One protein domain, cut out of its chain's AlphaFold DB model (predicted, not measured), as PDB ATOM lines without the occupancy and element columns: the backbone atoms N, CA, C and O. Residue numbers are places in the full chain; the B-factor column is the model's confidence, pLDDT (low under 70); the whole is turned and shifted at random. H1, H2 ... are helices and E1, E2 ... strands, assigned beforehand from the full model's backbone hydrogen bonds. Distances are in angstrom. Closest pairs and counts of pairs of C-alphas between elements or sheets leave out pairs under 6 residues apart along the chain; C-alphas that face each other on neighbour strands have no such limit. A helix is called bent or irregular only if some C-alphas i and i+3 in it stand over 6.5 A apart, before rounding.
ATOM      1  N   VAL A  12     140.140  13.423 335.475       91.75
ATOM      2  CA  VAL A  12     138.686  13.582 335.305       91.75
ATOM      3  C   VAL A  12     137.961  12.288 335.647       91.75
ATOM      4  O   VAL A  12     137.067  12.284 336.484       91.75
ATOM      5  N   ARG A  13     138.416  11.161 335.092       91.06
ATOM      6  CA  ARG A  13     137.813   9.851 335.351       91.06
ATOM      7  C   ARG A  13     138.061   9.358 336.779       91.06
ATOM      8  O   ARG A  13     137.189   8.724 337.354       91.06
ATOM      9  N   LEU A  14     139.221   9.659 337.371       93.31
ATOM     10  CA  LEU A  14     139.495   9.308 338.776       93.31
ATOM     11  C   LEU A  14     138.649  10.102 339.777       93.31
ATOM     12  O   LEU A  14     138.472   9.652 340.904       93.31
ATOM     13  N   THR A  15     138.179  11.288 339.391       92.06
ATOM     14  CA  THR A  15     137.385  12.179 340.252       92.06
ATOM     15  C   THR A  15     135.920  12.262 339.826       92.06
ATOM     16  O   THR A  15     135.160  13.088 340.339       92.06
ATOM     17  N   GLU A  16     135.503  11.395 338.906       89.31
ATOM     18  CA  GLU A  16     134.118  11.284 338.477       89.31
ATOM     19  C   GLU A  16     133.233  10.913 339.677       89.31
ATOM     20  O   GLU A  16     133.551  10.023 340.464       89.31
ATOM     21  N   GLY A  17     132.139  11.652 339.865       88.00
ATOM     22  CA  GLY A  17     131.233  11.459 341.001       88.00
ATOM     23  C   GLY A  17     131.743  11.991 342.345       88.00
ATOM     24  O   GLY A  17     131.029  11.865 343.341       88.00
ATOM     25  N   PHE A  18     132.925  12.619 342.405       93.19
ATOM     26  CA  PHE A  18     133.393  13.236 343.646       93.19
ATOM     27  C   PHE A  18     132.451  14.360 344.081       93.19
ATOM     28  O   PHE A  18     132.015  15.189 343.279       93.19
ATOM     29  N   MET A  19     132.181  14.423 345.381       92.25
ATOM     30  CA  MET A  19     131.275  15.400 345.980       92.25
ATOM     31  C   MET A  19     132.022  16.322 346.943       92.25
ATOM     32  O   MET A  19     133.008  15.901 347.547       92.25
ATOM     33  N   PRO A  20     131.558  17.566 347.151       92.25
ATOM     34  CA  PRO A  20     132.064  18.412 348.223       92.25
ATOM     35  C   PRO A  20     132.020  17.715 349.588       92.25
ATOM     36  O   PRO A  20     131.034  17.057 349.931       92.25
ATOM     37  N   VAL A  21     133.064  17.902 350.395       92.19
ATOM     38  CA  VAL A  21     133.025  17.526 351.815       92.19
ATOM     39  C   VAL A  21     132.069  18.474 352.541       92.19
ATOM     40  O   VAL A  21     132.204  19.696 352.451       92.19
ATOM     41  N   THR A  22     131.095  17.926 353.266       91.19
ATOM     42  CA  THR A  22     130.164  18.690 354.104       91.19
ATOM     43  C   THR A  22     130.274  18.234 355.560       91.19
ATOM     44  O   THR A  22     131.119  17.425 355.917       91.19
ATOM     45  N   ALA A  23     129.463  18.797 356.452       87.94
ATOM     46  CA  ALA A  23     129.469  18.402 357.859       87.94
ATOM     47  C   ALA A  23     128.658  17.111 358.119       87.94
ATOM     48  O   ALA A  23     128.348  16.813 359.262       87.94
ATOM     49  N   GLN A  24     128.234  16.381 357.084       88.44
ATOM     50  CA  GLN A  24     127.332  15.226 357.223       88.44
ATOM     51  C   GLN A  24     128.033  13.882 356.981       88.44
ATOM     52  O   GLN A  24     127.429  12.839 357.191       88.44
ATOM     53  N   GLN A  25     129.299  13.884 356.559       91.00
ATOM     54  CA  GLN A  25     130.020  12.677 356.139       91.00
ATOM     55  C   GLN A  25     130.712  11.917 357.282       91.00
ATOM     56  O   GLN A  25     131.525  11.040 357.003       91.00
ATOM     57  N   PHE A  26     130.400  12.204 358.551       90.50
ATOM     58  CA  PHE A  26     130.999  11.502 359.698       90.50
ATOM     59  C   PHE A  26     130.887   9.982 359.574       90.50
ATOM     60  O   PHE A  26     131.900   9.288 359.626       90.50
ATOM     61  N   ASP A  27     129.679   9.480 359.320       90.38
ATOM     62  CA  ASP A  27     129.428   8.039 359.223       90.38
ATOM     63  C   ASP A  27     130.106   7.420 357.996       90.38
ATOM     64  O   ASP A  27     130.629   6.310 358.064       90.38
ATOM     65  N   ALA A  28     130.151   8.157 356.881       93.06
ATOM     66  CA  ALA A  28     130.790   7.697 355.652       93.06
ATOM     67  C   ALA A  28     132.316   7.588 355.796       93.06
ATOM     68  O   ALA A  28     132.919   6.675 355.238       93.06
ATOM     69  N   PHE A  29     132.949   8.508 356.531       95.00
ATOM     70  CA  PHE A  29     134.410   8.550 356.681       95.00
ATOM     71  C   PHE A  29     134.900   7.689 357.846       95.00
ATOM     72  O   PHE A  29     136.039   7.227 357.818       95.00
ATOM     73  N   SER A  30     134.054   7.442 358.854       93.25
ATOM     74  CA  SER A  30     134.440   6.740 360.084       93.25
ATOM     75  C   SER A  30     135.143   5.392 359.848       93.25
ATOM     76  O   SER A  30     136.190   5.188 360.465       93.25
ATOM     77  N   PRO A  31     134.676   4.492 358.953       94.56
ATOM     78  CA  PRO A  31     135.369   3.227 358.704       94.56
ATOM     79  C   PRO A  31     136.810   3.424 358.214       94.56
ATOM     80  O   PRO A  31     137.716   2.758 358.704       94.56
ATOM     81  N   PHE A  32     137.020   4.388 357.314       97.00
ATOM     82  CA  PHE A  32     138.330   4.709 356.748       97.00
ATOM     83  C   PHE A  32     139.247   5.372 357.774       97.00
ATOM     84  O   PHE A  32     140.426   5.063 357.871       97.00
ATOM     85  N   PHE A  33     138.742   6.293 358.588       95.56
ATOM     86  CA  PHE A  33     139.615   6.919 359.577       95.56
ATOM     87  C   PHE A  33     139.989   5.981 360.732       95.56
ATOM     88  O   PHE A  33     141.075   6.125 361.289       95.56
ATOM     89  N   LYS A  34     139.157   4.980 361.044       93.62
ATOM     90  CA  LYS A  34     139.536   3.894 361.960       93.62
ATOM     91  C   LYS A  34     140.636   3.005 361.382       93.62
ATOM     92  O   LYS A  34     141.557   2.637 362.104       93.62
ATOM     93  N   SER A  35     140.575   2.656 360.095       94.12
ATOM     94  CA  SER A  35     141.653   1.891 359.453       94.12
ATOM     95  C   SER A  35     142.939   2.702 359.307       94.12
ATOM     96  O   SER A  35     144.018   2.138 359.477       94.12
ATOM     97  N   PHE A  36     142.838   4.020 359.105       95.06
ATOM     98  CA  PHE A  36     143.992   4.919 359.064       95.06
ATOM     99  C   PHE A  36     144.883   4.772 360.309       95.06
ATOM    100  O   PHE A  36     146.101   4.719 360.185       95.06
ATOM    101  N   GLU A  37     144.309   4.629 361.508       93.00
ATOM    102  CA  GLU A  37     145.082   4.445 362.750       93.00
ATOM    103  C   GLU A  37     145.872   3.131 362.814       93.00
ATOM    104  O   GLU A  37     146.833   3.031 363.577       93.00
ATOM    105  N   LYS A  38     145.492   2.116 362.027       91.56
ATOM    106  CA  LYS A  38     146.212   0.835 361.981       91.56
ATOM    107  C   LYS A  38     147.548   0.961 361.254       91.56
ATOM    108  O   LYS A  38     148.505   0.282 361.617       91.56
ATOM    109  N   LEU A  39     147.597   1.811 360.227       90.44
ATOM    110  CA  LEU A  39     148.775   2.016 359.385       90.44
ATOM    111  C   LEU A  39     149.585   3.244 359.805       90.44
ATOM    112  O   LEU A  39     150.815   3.226 359.790       90.44
ATOM    113  N   HIS A  40     148.904   4.318 360.197       91.31
ATOM    114  CA  HIS A  40     149.517   5.614 360.428       91.31
ATOM    115  C   HIS A  40     149.636   5.919 361.915       91.31
ATOM    116  O   HIS A  40     148.678   5.882 362.683       91.31
ATOM    117  N   LYS A  41     150.845   6.315 362.317       89.69
ATOM    118  CA  LYS A  41     151.198   6.519 363.726       89.69
ATOM    119  C   LYS A  41     150.502   7.707 364.397       89.69
ATOM    120  O   LYS A  41     150.388   7.734 365.619       89.69
ATOM    121  N   PHE A  42     150.128   8.729 363.630       95.69
ATOM    122  CA  PHE A  42     149.598   9.975 364.174       95.69
ATOM    123  C   PHE A  42     148.428  10.489 363.339       95.69
ATOM    124  O   PHE A  42     148.493  10.411 362.108       95.69
ATOM    125  N   PRO A  43     147.419  11.107 363.979       96.62
ATOM    126  CA  PRO A  43     146.345  11.761 363.254       96.62
ATOM    127  C   PRO A  43     146.870  12.861 362.342       96.62
ATOM    128  O   PRO A  43     147.821  13.570 362.682       96.62
ATOM    129  N   ARG A  44     146.197  13.065 361.213       95.94
ATOM    130  CA  ARG A  44     146.449  14.149 360.262       95.94
ATOM    131  C   ARG A  44     145.357  15.198 360.363       95.94
ATOM    132  O   ARG A  44     144.177  14.876 360.401       95.94
ATOM    133  N   PHE A  45     145.740  16.473 360.332       95.25
ATOM    134  CA  PHE A  45     144.795  17.577 360.531       95.25
ATOM    135  C   PHE A  45     143.591  17.546 359.574       95.25
ATOM    136  O   PHE A  45     142.459  17.768 359.991       95.25
ATOM    137  N   TYR A  46     143.817  17.202 358.304       93.94
ATOM    138  CA  TYR A  46     142.749  17.111 357.301       93.94
ATOM    139  C   TYR A  46     141.912  15.826 357.375       93.94
ATOM    140  O   TYR A  46     141.112  15.593 356.479       93.94
ATOM    141  N   GLN A  47     142.044  15.013 358.432       95.62
ATOM    142  CA  GLN A  47     140.999  14.047 358.792       95.62
ATOM    143  C   GLN A  47     139.783  14.748 359.407       95.62
ATOM    144  O   GLN A  47     138.707  14.171 359.431       95.62
ATOM    145  N   SER A  48     139.909  15.995 359.878       95.56
ATOM    146  CA  SER A  48     138.749  16.722 360.390       95.56
ATOM    147  C   SER A  48     137.771  17.093 359.274       95.56
ATOM    148  O   SER A  48     138.074  17.895 358.383       95.56
ATOM    149  N   ILE A  49     136.557  16.558 359.372       94.25
ATOM    150  CA  ILE A  49     135.452  16.846 358.464       94.25
ATOM    151  C   ILE A  49     135.000  18.293 358.623       94.25
ATOM    152  O   ILE A  49     134.795  18.964 357.613       94.25
ATOM    153  N   ILE A  50     134.888  18.823 359.849       91.88
ATOM    154  CA  ILE A  50     134.446  20.220 360.034       91.88
ATOM    155  C   ILE A  50     135.467  21.237 359.524       91.88
ATOM    156  O   ILE A  50     135.074  22.278 358.992       91.88
ATOM    157  N   GLU A  51     136.761  20.929 359.632       91.88
ATOM    158  CA  GLU A  51     137.837  21.758 359.089       91.88
ATOM    159  C   GLU A  51     137.779  21.800 357.560       91.88
ATOM    160  O   GLU A  51     137.933  22.858 356.953       91.88
ATOM    161  N   MET A  52     137.523  20.667 356.905       92.94
ATOM    162  CA  MET A  52     137.356  20.638 355.450       92.94
ATOM    163  C   MET A  52     136.044  21.294 355.011       92.94
ATOM    164  O   MET A  52     136.011  22.050 354.036       92.94
ATOM    165  N   ALA A  53     134.967  21.046 355.756       91.12
ATOM    166  CA  ALA A  53     133.632  21.528 355.454       91.12
ATOM    167  C   ALA A  53     133.464  23.033 355.679       91.12
ATOM    168  O   ALA A  53     132.442  23.569 355.274       91.12
ATOM    169  N   GLN A  54     134.408  23.754 356.295       86.50
ATOM    170  CA  GLN A  54     134.236  25.194 356.520       86.50
ATOM    171  C   GLN A  54     134.148  26.007 355.216       86.50
ATOM    172  O   GLN A  54     133.513  27.056 355.193       86.50
ATOM    173  N   PHE A  55     134.683  25.502 354.101       81.69
ATOM    174  CA  PHE A  55     134.725  26.200 352.810       81.69
ATOM    175  C   PHE A  55     133.455  26.024 351.947       81.69
ATOM    176  O   PHE A  55     133.562  25.938 350.733       81.69
ATOM    177  N   GLN A  56     132.244  25.946 352.516       70.88
ATOM    178  CA  GLN A  56     131.039  25.569 351.737       70.88
ATOM    179  C   GLN A  56     130.620  26.566 350.652       70.88
ATOM    180  O   GLN A  56     130.028  26.148 349.665       70.88
ATOM    181  N   SER A  57     130.890  27.864 350.830       70.94
ATOM    182  CA  SER A  57     130.540  28.879 349.823       70.94
ATOM    183  C   SER A  57     131.349  28.715 348.536       70.94
ATOM    184  O   SER A  57     130.848  29.004 347.457       70.94
ATOM    185  N   ILE A  58     132.587  28.222 348.649       77.94
ATOM    186  CA  ILE A  58     133.452  27.856 347.525       77.94
ATOM    187  C   ILE A  58     134.169  26.557 347.912       77.94
ATOM    188  O   ILE A  58     135.269  26.619 348.481       77.94
ATOM    189  N   PRO A  59     133.549  25.385 347.666       82.19
ATOM    190  CA  PRO A  59     134.088  24.110 348.112       82.19
ATOM    191  C   PRO A  59     135.506  23.877 347.600       82.19
ATOM    192  O   PRO A  59     135.775  23.881 346.399       82.19
ATOM    193  N   ARG A  60     136.431  23.669 348.541       87.81
ATOM    194  CA  ARG A  60     137.842  23.378 348.243       87.81
ATOM    195  C   ARG A  60     138.185  21.904 348.359       87.81
ATOM    196  O   ARG A  60     139.172  21.484 347.767       87.81
ATOM    197  N   PHE A  61     137.407  21.158 349.136       92.31
ATOM    198  CA  PHE A  61     137.636  19.752 349.438       92.31
ATOM    199  C   PHE A  61     136.511  18.920 348.845       92.31
ATOM    200  O   PHE A  61     135.333  19.200 349.070       92.31
ATOM    201  N   TYR A  62     136.909  17.896 348.111       93.75
ATOM    202  CA  TYR A  62     136.043  16.947 347.443       93.75
ATOM    203  C   TYR A  62     136.459  15.547 347.837       93.75
ATOM    204  O   TYR A  62     137.640  15.300 348.081       93.75
ATOM    205  N   TRP A  63     135.503  14.638 347.878       95.31
ATOM    206  CA  TRP A  63     135.763  13.263 348.248       95.31
ATOM    207  C   TRP A  63     135.018  12.282 347.357       95.31
ATOM    208  O   TRP A  63     133.986  12.612 346.768       95.31
ATOM    209  N   GLY A  64     135.550  11.071 347.298       95.81
ATOM    210  CA  GLY A  64     134.957   9.921 346.634       95.81
ATOM    211  C   GLY A  64     135.707   8.650 347.014       95.81
ATOM    212  O   GLY A  64     136.688   8.706 347.760       95.81
ATOM    213  N   ILE A  65     135.234   7.512 346.510       97.00
ATOM    214  CA  ILE A  65     135.870   6.209 346.710       97.00
ATOM    215  C   ILE A  65     136.491   5.754 345.390       97.00
ATOM    216  O   ILE A  65     135.813   5.746 344.365       97.00
ATOM    217  N   VAL A  66     137.764   5.363 345.420       95.75
ATOM    218  CA  VAL A  66     138.495   4.814 344.267       95.75
ATOM    219  C   VAL A  66     139.203   3.547 344.715       95.75
ATOM    220  O   VAL A  66     140.019   3.623 345.626       95.75
ATOM    221  N   GLU A  67     138.895   2.408 344.083       93.25
ATOM    222  CA  GLU A  67     139.475   1.095 344.433       93.25
ATOM    223  C   GLU A  67     139.414   0.855 345.956       93.25
ATOM    224  O   GLU A  67     140.424   0.609 346.603       93.25
ATOM    225  N   GLU A  68     138.233   1.065 346.552       95.19
ATOM    226  CA  GLU A  68     137.983   0.899 347.998       95.19
ATOM    227  C   GLU A  68     138.786   1.827 348.930       95.19
ATOM    228  O   GLU A  68     138.734   1.681 350.152       95.19
ATOM    229  N   CYS A  69     139.470   2.833 348.381       97.81
ATOM    230  CA  CYS A  69     140.105   3.895 349.149       97.81
ATOM    231  C   CYS A  69     139.233   5.149 349.193       97.81
ATOM    232  O   CYS A  69     138.776   5.638 348.159       97.81
ATOM    233  N   LEU A  70     139.078   5.735 350.379       97.88
ATOM    234  CA  LEU A  70     138.617   7.107 350.532       97.88
ATOM    235  C   LEU A  70     139.680   8.064 349.996       97.88
ATOM    236  O   LEU A  70     140.832   8.061 350.434       97.88
ATOM    237  N   ILE A  71     139.258   8.929 349.079       97.56
ATOM    238  CA  ILE A  71     140.083   9.983 348.503       97.56
ATOM    239  C   ILE A  71     139.542  11.329 348.948       97.56
ATOM    240  O   ILE A  71     138.350  11.593 348.822       97.56
ATOM    241  N   ILE A  72     140.434  12.204 349.412       96.25
ATOM    242  CA  ILE A  72     140.122  13.601 349.721       96.25
ATOM    243  C   ILE A  72     141.000  14.494 348.845       96.25
ATOM    244  O   ILE A  72     142.187  14.715 349.111       96.25
ATOM    245  N   ALA A  73     140.394  15.015 347.784       94.31
ATOM    246  CA  ALA A  73     141.020  15.909 346.831       94.31
ATOM    247  C   ALA A  73     140.761  17.370 347.208       94.31
ATOM    248  O   ALA A  73     139.628  17.810 347.397       94.31
ATOM    249  N   TRP A  74     141.830  18.152 347.263       92.50
ATOM    250  CA  TRP A  74     141.786  19.596 347.405       92.50
ATOM    251  C   TRP A  74     142.102  20.281 346.083       92.50
ATOM    252  O   TRP A  74     143.071  19.929 345.403       92.50
ATOM    253  N   ARG A  75     141.308  21.299 345.749       86.69
ATOM    254  CA  ARG A  75     141.453  22.086 344.523       86.69
ATOM    255  C   ARG A  75     141.776  23.540 344.826       86.69
ATOM    256  O   ARG A  75     141.211  24.153 345.732       86.69
ATOM    257  N   LYS A  76     142.687  24.098 344.029       83.25
ATOM    258  CA  LYS A  76     143.036  25.521 344.044       83.25
ATOM    259  C   LYS A  76     143.436  25.974 342.641       83.25
ATOM    260  O   LYS A  76     144.185  25.272 341.965       83.25
ATOM    261  N   SER A  77     142.973  27.159 342.259       72.12
ATOM    262  CA  SER A  77     143.365  27.882 341.047       72.12
ATOM    263  C   SER A  77     143.968  29.230 341.457       72.12
ATOM    264  O   SER A  77     143.254  30.197 341.703       72.12
ATOM    265  N   LEU A  78     145.287  29.283 341.626       59.25
ATOM    266  CA  LEU A  78     146.019  30.523 341.929       59.25
ATOM    267  C   LEU A  78     147.300  30.495 341.102       59.25
ATOM    268  O   LEU A  78     148.270  29.839 341.480       59.25
ATOM    269  N   GLY A  79     147.240  31.098 339.914       63.19
ATOM    270  CA  GLY A  79     148.288  31.046 338.887       63.19
ATOM    271  C   GLY A  79     148.389  29.706 338.146       63.19
ATOM    272  O   GLY A  79     148.646  29.705 336.953       63.19
ATOM    273  N   ASN A  80     148.123  28.581 338.822       74.38
ATOM    274  CA  ASN A  80     148.110  27.230 338.255       74.38
ATOM    275  C   ASN A  80     146.884  26.430 338.717       74.38
ATOM    276  O   ASN A  80     146.367  26.651 339.818       74.38
ATOM    277  N   PHE A  81     146.474  25.463 337.896       82.50
ATOM    278  CA  PHE A  81     145.409  24.507 338.190       82.50
ATOM    279  C   PHE A  81     145.970  23.323 338.977       82.50
ATOM    280  O   PHE A  81     146.721  22.505 338.453       82.50
ATOM    281  N   VAL A  82     145.648  23.257 340.271       85.31
ATOM    282  CA  VAL A  82     146.209  22.250 341.178       85.31
ATOM    283  C   VAL A  82     145.116  21.336 341.710       85.31
ATOM    284  O   VAL A  82     144.100  21.804 342.235       85.31
ATOM    285  N   ILE A  83     145.392  20.033 341.633       91.75
ATOM    286  CA  ILE A  83     144.712  18.977 342.381       91.75
ATOM    287  C   ILE A  83     145.735  18.376 343.351       91.75
ATOM    288  O   ILE A  83     146.861  18.029 342.979       91.75
ATOM    289  N   MET A  84     145.374  18.320 344.628       94.12
ATOM    290  CA  MET A  84     146.241  17.801 345.681       94.12
ATOM    291  C   MET A  84     145.452  16.911 346.622       94.12
ATOM    292  O   MET A  84     144.452  17.350 347.177       94.12
ATOM    293  N   LEU A  85     145.941  15.708 346.883       95.69
ATOM    294  CA  LEU A  85     145.421  14.887 347.963       95.69
ATOM    295  C   LEU A  85     146.011  15.391 349.286       95.69
ATOM    296  O   LEU A  85     147.232  15.454 349.457       95.69
ATOM    297  N   LYS A  86     145.146  15.852 350.196       91.12
ATOM    298  CA  LYS A  86     145.559  16.444 351.488       91.12
ATOM    299  C   LYS A  86     145.915  15.401 352.542       91.12
ATOM    300  O   LYS A  86     146.663  15.711 353.473       91.12
ATOM    301  N   LEU A  87     145.395  14.200 352.337       93.81
ATOM    302  CA  LEU A  87     145.748  12.946 352.976       93.81
ATOM    303  C   LEU A  87     146.154  11.969 351.864       93.81
ATOM    304  O   LEU A  87     145.698  12.153 350.729       93.81
ATOM    305  N   PRO A  88     146.990  10.958 352.143       94.94
ATOM    306  CA  PRO A  88     147.085   9.824 351.231       94.94
ATOM    307  C   PRO A  88     145.706   9.142 351.089       94.94
ATOM    308  O   PRO A  88     144.829   9.373 351.929       94.94
ATOM    309  N   PRO A  89     145.479   8.348 350.025       97.44
ATOM    310  CA  PRO A  89     144.326   7.453 349.960       97.44
ATOM    311  C   PRO A  89     144.227   6.626 351.238       97.44
ATOM    312  O   PRO A  89     145.253   6.213 351.765       97.44
ATOM    313  N   ILE A  90     143.010   6.407 351.727       97.75
ATOM    314  CA  ILE A  90     142.782   5.649 352.957       97.75
ATOM    315  C   ILE A  90     141.934   4.445 352.598       97.75
ATOM    316  O   ILE A  90     140.766   4.599 352.254       97.75
ATOM    317  N   SER A  91     142.513   3.257 352.647       97.38
ATOM    318  CA  SER A  91     141.799   2.007 352.409       97.38
ATOM    319  C   SER A  91     140.831   1.725 353.552       97.38
ATOM    320  O   SER A  91     141.090   2.063 354.710       97.38
ATOM    321  N   ARG A  92     139.702   1.081 353.260       95.38
ATOM    322  CA  ARG A  92     138.722   0.736 354.301       95.38
ATOM    323  C   ARG A  92     139.274  -0.233 355.352       95.38
ATOM    324  O   ARG A  92     138.873  -0.153 356.510       95.38
ATOM    325  N   ASP A  93     140.202  -1.103 354.960       94.50
ATOM    326  CA  ASP A  93     140.703  -2.182 355.816       94.50
ATOM    327  C   ASP A  93     142.103  -1.929 356.393       94.50
ATOM    328  O   ASP A  93     142.481  -2.580 357.373       94.50
ATOM    329  N   GLY A  94     142.821  -0.919 355.891       94.12
ATOM    330  CA  GLY A  94     144.204  -0.627 356.277       94.12
ATOM    331  C   GLY A  94     145.211  -1.433 355.453       94.12
ATOM    332  O   GLY A  94     146.140  -2.006 356.013       94.12
ATOM    333  N   ASP A  95     145.016  -1.487 354.137       96.81
ATOM    334  CA  ASP A  95     145.919  -2.077 353.151       96.81
ATOM    335  C   ASP A  95     146.847  -1.002 352.553       96.81
ATOM    336  O   ASP A  95     146.444  -0.176 351.727       96.81
ATOM    337  N   ALA A  96     148.115  -1.030 352.967       96.62
ATOM    338  CA  ALA A  96     149.127  -0.073 352.529       96.62
ATOM    339  C   ALA A  96     149.509  -0.222 351.043       96.62
ATOM    340  O   ALA A  96     149.847   0.778 350.399       96.62
ATOM    341  N   ASP A  97     149.452  -1.434 350.484       97.06
ATOM    342  CA  ASP A  97     149.799  -1.688 349.081       97.06
ATOM    343  C   ASP A  97     148.696  -1.170 348.154       97.06
ATOM    344  O   ASP A  97     148.983  -0.536 347.129       97.06
ATOM    345  N   LEU A  98     147.431  -1.362 348.543       97.62
ATOM    346  CA  LEU A  98     146.281  -0.775 347.860       97.62
ATOM    347  C   LEU A  98     146.340   0.757 347.893       97.62
ATOM    348  O   LEU A  98     146.261   1.397 346.840       97.62
ATOM    349  N   GLU A  99     146.549   1.353 349.072       97.75
ATOM    350  CA  GLU A  99     146.678   2.806 349.220       97.75
ATOM    351  C   GLU A  99     147.799   3.366 348.348       97.75
ATOM    352  O   GLU A  99     147.589   4.347 347.631       97.75
ATOM    353  N   LYS A 100     148.967   2.711 348.339       97.62
ATOM    354  CA  LYS A 100     150.101   3.088 347.489       97.62
ATOM    355  C   LYS A 100     149.768   2.968 346.002       97.62
ATOM    356  O   LYS A 100     150.088   3.874 345.233       97.62
ATOM    357  N   SER A 101     149.102   1.891 345.580       97.56
ATOM    358  CA  SER A 101     148.658   1.721 344.189       97.56
ATOM    359  C   SER A 101     147.731   2.862 343.760       97.56
ATOM    360  O   SER A 101     147.926   3.452 342.695       97.56
ATOM    361  N   VAL A 102     146.731   3.204 344.578       97.50
ATOM    362  CA  VAL A 102     145.793   4.300 344.280       97.50
ATOM    363  C   VAL A 102     146.504   5.653 344.309       97.50
ATOM    364  O   VAL A 102     146.262   6.513 343.460       97.50
ATOM    365  N   LEU A 103     147.443   5.835 345.232       97.19
ATOM    366  CA  LEU A 103     148.269   7.030 345.331       97.19
ATOM    367  C   LEU A 103     149.064   7.247 344.031       97.19
ATOM    368  O   LEU A 103     149.037   8.347 343.474       97.19
ATOM    369  N   GLU A 104     149.699   6.203 343.490       96.94
ATOM    370  CA  GLU A 104     150.428   6.272 342.217       96.94
ATOM    371  C   GLU A 104     149.510   6.508 341.008       96.94
ATOM    372  O   GLU A 104     149.888   7.233 340.079       96.94
ATOM    373  N   MET A 105     148.277   5.988 341.031       96.56
ATOM    374  CA  MET A 105     147.266   6.316 340.016       96.56
ATOM    375  C   MET A 105     146.978   7.822 339.992       96.56
ATOM    376  O   MET A 105     147.041   8.448 338.933       96.56
ATOM    377  N   PHE A 106     146.737   8.430 341.158       96.62
ATOM    378  CA  PHE A 106     146.494   9.871 341.264       96.62
ATOM    379  C   PHE A 106     147.715  10.708 340.865       96.62
ATOM    380  O   PHE A 106     147.565  11.716 340.168       96.62
ATOM    381  N   ARG A 107     148.928  10.283 341.239       96.12
ATOM    382  CA  ARG A 107     150.173  10.959 340.832       96.12
ATOM    383  C   ARG A 107     150.380  10.959 339.329       96.12
ATOM    384  O   ARG A 107     150.693  12.007 338.758       96.12
ATOM    385  N   SER A 108     150.169   9.809 338.698       96.00
ATOM    386  CA  SER A 108     150.246   9.637 337.243       96.00
ATOM    387  C   SER A 108     149.186  10.471 336.518       96.00
ATOM    388  O   SER A 108     149.424  11.001 335.433       96.00
ATOM    389  N   ALA A 109     148.027  10.662 337.149       94.69
ATOM    390  CA  ALA A 109     146.957  11.513 336.649       94.69
ATOM    391  C   ALA A 109     147.191  13.020 336.881       94.69
ATOM    392  O   ALA A 109     146.417  13.833 336.390       94.69
ATOM    393  N   GLY A 110     148.260  13.422 337.573       94.19
ATOM    394  CA  GLY A 110     148.617  14.831 337.760       94.19
ATOM    395  C   GLY A 110     148.262  15.419 339.131       94.19
ATOM    396  O   GLY A 110     148.490  16.607 339.370       94.19
ATOM    397  N   ALA A 111     147.749  14.616 340.065       95.38
ATOM    398  CA  ALA A 111     147.547  15.058 341.438       95.38
ATOM    399  C   ALA A 111     148.849  14.956 342.246       95.38
ATOM    400  O   ALA A 111     149.594  13.984 342.169       95.38
ATOM    401  N   SER A 112     149.121  15.967 343.064       95.56
ATOM    402  CA  SER A 112     150.179  15.875 344.081       95.56
ATOM    403  C   SER A 112     149.618  15.352 345.400       95.56
ATOM    404  O   SER A 112     148.417  15.454 345.628       95.56
ATOM    405  N   VAL A 113     150.456  14.830 346.291       95.69
ATOM    406  CA  VAL A 113     149.993  14.259 347.569       95.69
ATOM    407  C   VAL A 113     150.773  14.866 348.726       95.69
ATOM    408  O   VAL A 113     151.996  14.998 348.659       95.69
ATOM    409  N   GLN A 114     150.075  15.270 349.787       94.44
ATOM    410  CA  GLN A 114     150.711  15.715 351.023       94.44
ATOM    411  C   GLN A 114     150.952  14.538 351.963       94.44
ATOM    412  O   GLN A 114     150.020  13.942 352.498       94.44
ATOM    413  N   VAL A 115     152.227  14.277 352.229       94.62
ATOM    414  CA  VAL A 115     152.701  13.176 353.071       94.62
ATOM    415  C   VAL A 115     153.560  13.712 354.214       94.62
ATOM    416  O   VAL A 115     154.143  14.794 354.136       94.62
ATOM    417  N   SER A 116     153.620  12.974 355.308       94.75
ATOM    418  CA  SER A 116     154.591  13.141 356.384       94.75
ATOM    419  C   SER A 116     155.681  12.079 356.259       94.75
ATOM    420  O   SER A 116     155.543  11.128 355.493       94.75
ATOM    421  N   LYS A 117     156.751  12.189 357.053       94.75
ATOM    422  CA  LYS A 117     157.769  11.127 357.104       94.75
ATOM    423  C   LYS A 117     157.193   9.761 357.514       94.75
ATOM    424  O   LYS A 117     157.720   8.748 357.090       94.75
ATOM    425  N   TYR A 118     156.115   9.746 358.300       94.88
ATOM    426  CA  TYR A 118     155.464   8.512 358.745       94.88
ATOM    427  C   TYR A 118     154.668   7.861 357.618       94.88
ATOM    428  O   TYR A 118     154.709   6.653 357.462       94.88
ATOM    429  N   ASP A 119     154.020   8.665 356.777       95.19
ATOM    430  CA  ASP A 119     153.338   8.144 355.587       95.19
ATOM    431  C   ASP A 119     154.367   7.637 354.561       95.19
ATOM    432  O   ASP A 119     154.161   6.625 353.904       95.19
ATOM    433  N   MET A 120     155.517   8.311 354.454       95.81
ATOM    434  CA  MET A 120     156.625   7.845 353.616       95.81
ATOM    435  C   MET A 120     157.176   6.490 354.079       95.81
ATOM    436  O   MET A 120     157.474   5.659 353.229       95.81
ATOM    437  N   GLU A 121     157.289   6.263 355.392       95.75
ATOM    438  CA  GLU A 121     157.690   4.969 355.965       95.75
ATOM    439  C   GLU A 121     156.693   3.860 355.589       95.75
ATOM    440  O   GLU A 121     157.126   2.795 355.157       95.75
ATOM    441  N   VAL A 122     155.381   4.128 355.665       95.62
ATOM    442  CA  VAL A 122     154.321   3.172 355.280       95.62
ATOM    443  C   VAL A 122     154.418   2.793 353.800       95.62
ATOM    444  O   VAL A 122     154.376   1.616 353.457       95.62
ATOM    445  N   TYR A 123     154.591   3.774 352.912       96.06
ATOM    446  CA  TYR A 123     154.582   3.532 351.463       96.06
ATOM    447  C   TYR A 123     155.972   3.267 350.861       96.06
ATOM    448  O   TYR A 123     156.095   3.056 349.651       96.06
ATOM    449  N   GLY A 124     157.035   3.280 351.667       95.81
ATOM    450  CA  GLY A 124     158.411   3.074 351.212       95.81
ATOM    451  C   GLY A 124     158.965   4.200 350.329       95.81
ATOM    452  O   GLY A 124     159.780   3.931 349.448       95.81
ATOM    453  N   TYR A 125     158.527   5.446 350.532       96.38
ATOM    454  CA  TYR A 125     159.128   6.617 349.882       96.38
ATOM    455  C   TYR A 125     160.313   7.154 350.685       96.38
ATOM    456  O   TYR A 125     160.369   7.099 351.913       96.38
ATOM    457  N   THR A 126     161.245   7.772 349.978       95.38
ATOM    458  CA  THR A 126     162.462   8.367 350.521       95.38
ATOM    459  C   THR A 126     162.460   9.885 350.348       95.38
ATOM    460  O   THR A 126     161.589  10.476 349.707       95.38
ATOM    461  N   LYS A 127     163.451  10.568 350.930       92.06
ATOM    462  CA  LYS A 127     163.568  12.031 350.815       92.06
ATOM    463  C   LYS A 127     163.800  12.516 349.381       92.06
ATOM    464  O   LYS A 127     163.485  13.669 349.119       92.06
ATOM    465  N   SER A 128     164.340  11.687 348.486       94.94
ATOM    466  CA  SER A 128     164.512  12.045 347.072       94.94
ATOM    467  C   SER A 128     163.203  12.024 346.285       94.94
ATOM    468  O   SER A 128     163.121  12.667 345.245       94.94
ATOM    469  N   ASP A 129     162.171  11.342 346.788       94.75
ATOM    470  CA  ASP A 129     160.871  11.253 346.115       94.75
ATOM    471  C   ASP A 129     159.991  12.483 346.372       94.75
ATOM    472  O   ASP A 129     159.027  12.729 345.647       94.75
ATOM    473  N   VAL A 130     160.295  13.266 347.411       95.81
ATOM    474  CA  VAL A 130     159.418  14.322 347.921       95.81
ATOM    475  C   VAL A 130     160.101  15.680 347.984       95.81
ATOM    476  O   VAL A 130     161.290  15.807 348.251       95.81
ATOM    477  N   ASN A 131     159.298  16.732 347.855       94.19
ATOM    478  CA  ASN A 131     159.725  18.096 348.127       94.19
ATOM    479  C   ASN A 131     159.275  18.516 349.525       94.19
ATOM    480  O   ASN A 131     158.135  18.276 349.926       94.19
ATOM    481  N   ARG A 132     160.155  19.169 350.283       90.81
ATOM    482  CA  ARG A 132     159.794  19.748 351.579       90.81
ATOM    483  C   ARG A 132     158.777  20.872 351.373       90.81
ATOM    484  O   ARG A 132     159.055  21.822 350.651       90.81
ATOM    485  N   ASP A 133     157.620  20.767 352.024       82.75
ATOM    486  CA  ASP A 133     156.672  21.878 352.100       82.75
ATOM    487  C   ASP A 133     157.216  22.976 353.036       82.75
ATOM    488  O   ASP A 133     158.190  22.769 353.771       82.75
ATOM    489  N   HIS A 134     156.610  24.162 353.035       80.56
ATOM    490  CA  HIS A 134     157.085  25.245 353.896       80.56
ATOM    491  C   HIS A 134     157.019  24.859 355.385       80.56
ATOM    492  O   HIS A 134     156.017  24.329 355.850       80.56
ATOM    493  N   LYS A 135     158.055  25.189 356.175       80.75
ATOM    494  CA  LYS A 135     158.139  24.822 357.609       80.75
ATOM    495  C   LYS A 135     156.950  25.299 358.456       80.75
ATOM    496  O   LYS A 135     156.611  24.666 359.449       80.75
ATOM    497  N   TYR A 315     155.581  17.129 353.664       94.62
ATOM    498  CA  TYR A 315     156.227  16.988 352.373       94.62
ATOM    499  C   TYR A 315     155.163  16.885 351.284       94.62
ATOM    500  O   TYR A 315     154.021  16.488 351.526       94.62
ATOM    501  N   LYS A 316     155.552  17.259 350.073       94.81
ATOM    502  CA  LYS A 316     154.751  17.127 348.871       94.81
ATOM    503  C   LYS A 316     155.394  16.073 347.990       94.81
ATOM    504  O   LYS A 316     156.480  16.290 347.455       94.81
ATOM    505  N   LEU A 317     154.694  14.966 347.813       95.56
ATOM    506  CA  LEU A 317     154.988  14.004 346.772       95.56
ATOM    507  C   LEU A 317     154.470  14.596 345.446       95.56
ATOM    508  O   LEU A 317     153.273  14.903 345.337       95.56
ATOM    509  N   PRO A 318     155.354  14.893 344.478       95.00
ATOM    510  CA  PRO A 318     154.975  15.624 343.282       95.00
ATOM    511  C   PRO A 318     154.095  14.768 342.369       95.00
ATOM    512  O   PRO A 318     154.212  13.539 342.314       95.00
ATOM    513  N   ALA A 319     153.224  15.464 341.642       94.62
ATOM    514  CA  ALA A 319     152.529  14.907 340.496       94.62
ATOM    515  C   ALA A 319     153.543  14.537 339.405       94.62
ATOM    516  O   ALA A 319     154.563  15.214 339.263       94.62
ATOM    517  N   LEU A 320     153.247  13.505 338.616       94.62
ATOM    518  CA  LEU A 320     154.110  13.077 337.506       94.62
ATOM    519  C   LEU A 320     153.827  13.846 336.208       94.62
ATOM    520  O   LEU A 320     154.577  13.737 335.243       94.62
ATOM    521  N   ARG A 321     152.754  14.643 336.194       92.75
ATOM    522  CA  ARG A 321     152.404  15.568 335.114       92.75
ATOM    523  C   ARG A 321     151.602  16.751 335.642       92.75
ATOM    524  O   ARG A 321     151.086  16.716 336.757       92.75
ATOM    525  N   THR A 322     151.444  17.771 334.810       90.81
ATOM    526  CA  THR A 322     150.563  18.910 335.089       90.81
ATOM    527  C   THR A 322     149.123  18.583 334.683       90.81
ATOM    528  O   THR A 322     148.897  17.914 333.672       90.81
ATOM    529  N   VAL A 323     148.158  19.049 335.477       90.31
ATOM    530  CA  VAL A 323     146.722  19.007 335.152       90.31
ATOM    531  C   VAL A 323     146.394  20.195 334.250       90.31
ATOM    532  O   VAL A 323     146.794  21.323 334.553       90.31
ATOM    533  N   THR A 324     145.687  19.961 333.146       89.62
ATOM    534  CA  THR A 324     145.273  21.056 332.255       89.62
ATOM    535  C   THR A 324     144.140  21.878 332.874       89.62
ATOM    536  O   THR A 324     143.483  21.462 333.829       89.62
ATOM    537  N   LYS A 325     143.890  23.070 332.324       88.00
ATOM    538  CA  LYS A 325     142.742  23.896 332.721       88.00
ATOM    539  C   LYS A 325     141.420  23.137 332.560       88.00
ATOM    540  O   LYS A 325     140.610  23.142 333.483       88.00
ATOM    541  N   ASP A 326     141.240  22.473 331.423       88.62
ATOM    542  CA  ASP A 326     140.000  21.768 331.086       88.62
ATOM    543  C   ASP A 326     139.793  20.560 332.000       88.62
ATOM    544  O   ASP A 326     138.750  20.451 332.642       88.62
ATOM    545  N   GLU A 327     140.837  19.742 332.196       90.19
ATOM    546  CA  GLU A 327     140.806  18.646 333.170       90.19
ATOM    547  C   GLU A 327     140.453  19.169 334.562       90.19
ATOM    548  O   GLU A 327     139.634  18.580 335.262       90.19
ATOM    549  N   TRP A 328     141.042  20.294 334.977       89.12
ATOM    550  CA  TRP A 328     140.743  20.876 336.276       89.12
ATOM    551  C   TRP A 328     139.293  21.330 336.385       89.12
ATOM    552  O   TRP A 328     138.725  21.140 337.455       89.12
ATOM    553  N   HIS A 329     138.697  21.928 335.348       84.81
ATOM    554  CA  HIS A 329     137.292  22.355 335.359       84.81
ATOM    555  C   HIS A 329     136.318  21.173 335.384       84.81
ATOM    556  O   HIS A 329     135.320  21.240 336.104       84.81
ATOM    557  N   GLU A 330     136.628  20.103 334.652       86.00
ATOM    558  CA  GLU A 330     135.826  18.876 334.602       86.00
ATOM    559  C   GLU A 330     135.929  18.052 335.894       86.00
ATOM    560  O   GLU A 330     134.949  17.450 336.333       86.00
ATOM    561  N   CYS A 331     137.094  18.056 336.550       80.12
ATOM    562  CA  CYS A 331     137.275  17.405 337.845       80.12
ATOM    563  C   CYS A 331     136.489  18.127 338.940       80.12
ATOM    564  O   CYS A 331     136.638  19.337 339.137       80.12
TER     565      CYS A 331
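Overview. This is residues 12 to 135 and 315 to 331 of the 348 residues of an uncharacterized protein of Chloroflexi bacterium (UniProt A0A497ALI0). A strongly twisted sheet of five strands has H3 and H5 packed over one face, while H1 passes by the beginning of E2 and H2 sits by the beginning of E1. H4 follows E4 directly and meets one end of H3. The printed part has 141 residues, with five named helices and five named strands in the order H1 H2 E1 E2 E3 H3 E4 H4 E5 H5; the class is mixed, helices and strands. The sheet is mixed too, in the order E1 E2 E3 E4 E5, with E3 and E4 parallel and the other neighbours antiparallel. The whole is compact, with a radius of gyration of the C-alphas of 14.2 A and a rounded outline of 37 by 36 by 31 A.

Along the chain. Find C-alpha 69 at (140.105, 3.895, 349.149); from there E2, residues 69 to 78, runs 28.2 A to C-alpha 78 at (146.019, 30.523, 341.929). Beside it look for E1, residues 61 to 66, 15.8 A, and E3, residues 80 to 85, 15.9 A. E4 is residues 112 to 116, 13.4 A, and E5 is residues 315 to 317. Among the helices, H1 is residues 26 to 39, 20.2 A, and H3 is residues 96 to 108, 18.1 A. H2 is residues 49 to 53, H4 residues 117 to 123, and H5 residues 325 to 330, ending at C-alpha 330 at (135.826, 18.876, 334.602).

Arrangement. Begin at the meander E1 E2 E3, each strand the antiparallel neighbour of the one before; E1 and E2 are a hairpin, with N 62 and O 73 at 2.8 A, and E2 and E3 another, with N 74 and O 84 at 2.7 A. E3, H3 and E4 form a strand-helix-strand unit, two parallel neighbour strands with a helix between, and its crossover is right-handed; N 85 and O 112 are 2.8 A apart. Edge strand E5 is antiparallel to E4, with N 317 and O 113 at 2.8 A. H3 and H5 are on one face of the sheet, in two layers; the closest C-alphas of H3 and E2, Glu 99 and Cys 69, are 6.7 A apart. H5 lies over E3, at a height over the sheet of 9.2 A. H3 touches H4 with residues 96 to 100 alone, about perpendicular at 80 degrees, the closest C-alphas being Lys 100 and Tyr 123 at 6.0 A. H1 only grazes the sheet with residues 28 to 33, and H2 only grazes it with residues 49 to 53. H1 is irregular, with C-alphas 28 and 31 at 7.1 A. Every O i to N i+4 pair is within hydrogen-bond range in H2, H3, H4 and H5, but 5 of 10 in H1.

Size, cuts and confidence. The C-alphas farthest apart, Gln 24 and Ser 128, are 38.7 A apart. Residues 136 to 314 are not printed, and C-alphas 135 and 315 are 9.6 A apart across this cut. Of the links that are printed whole, none is long. The mean pLDDT of the printed part is 91.8, with residues 78 to 79 under 70.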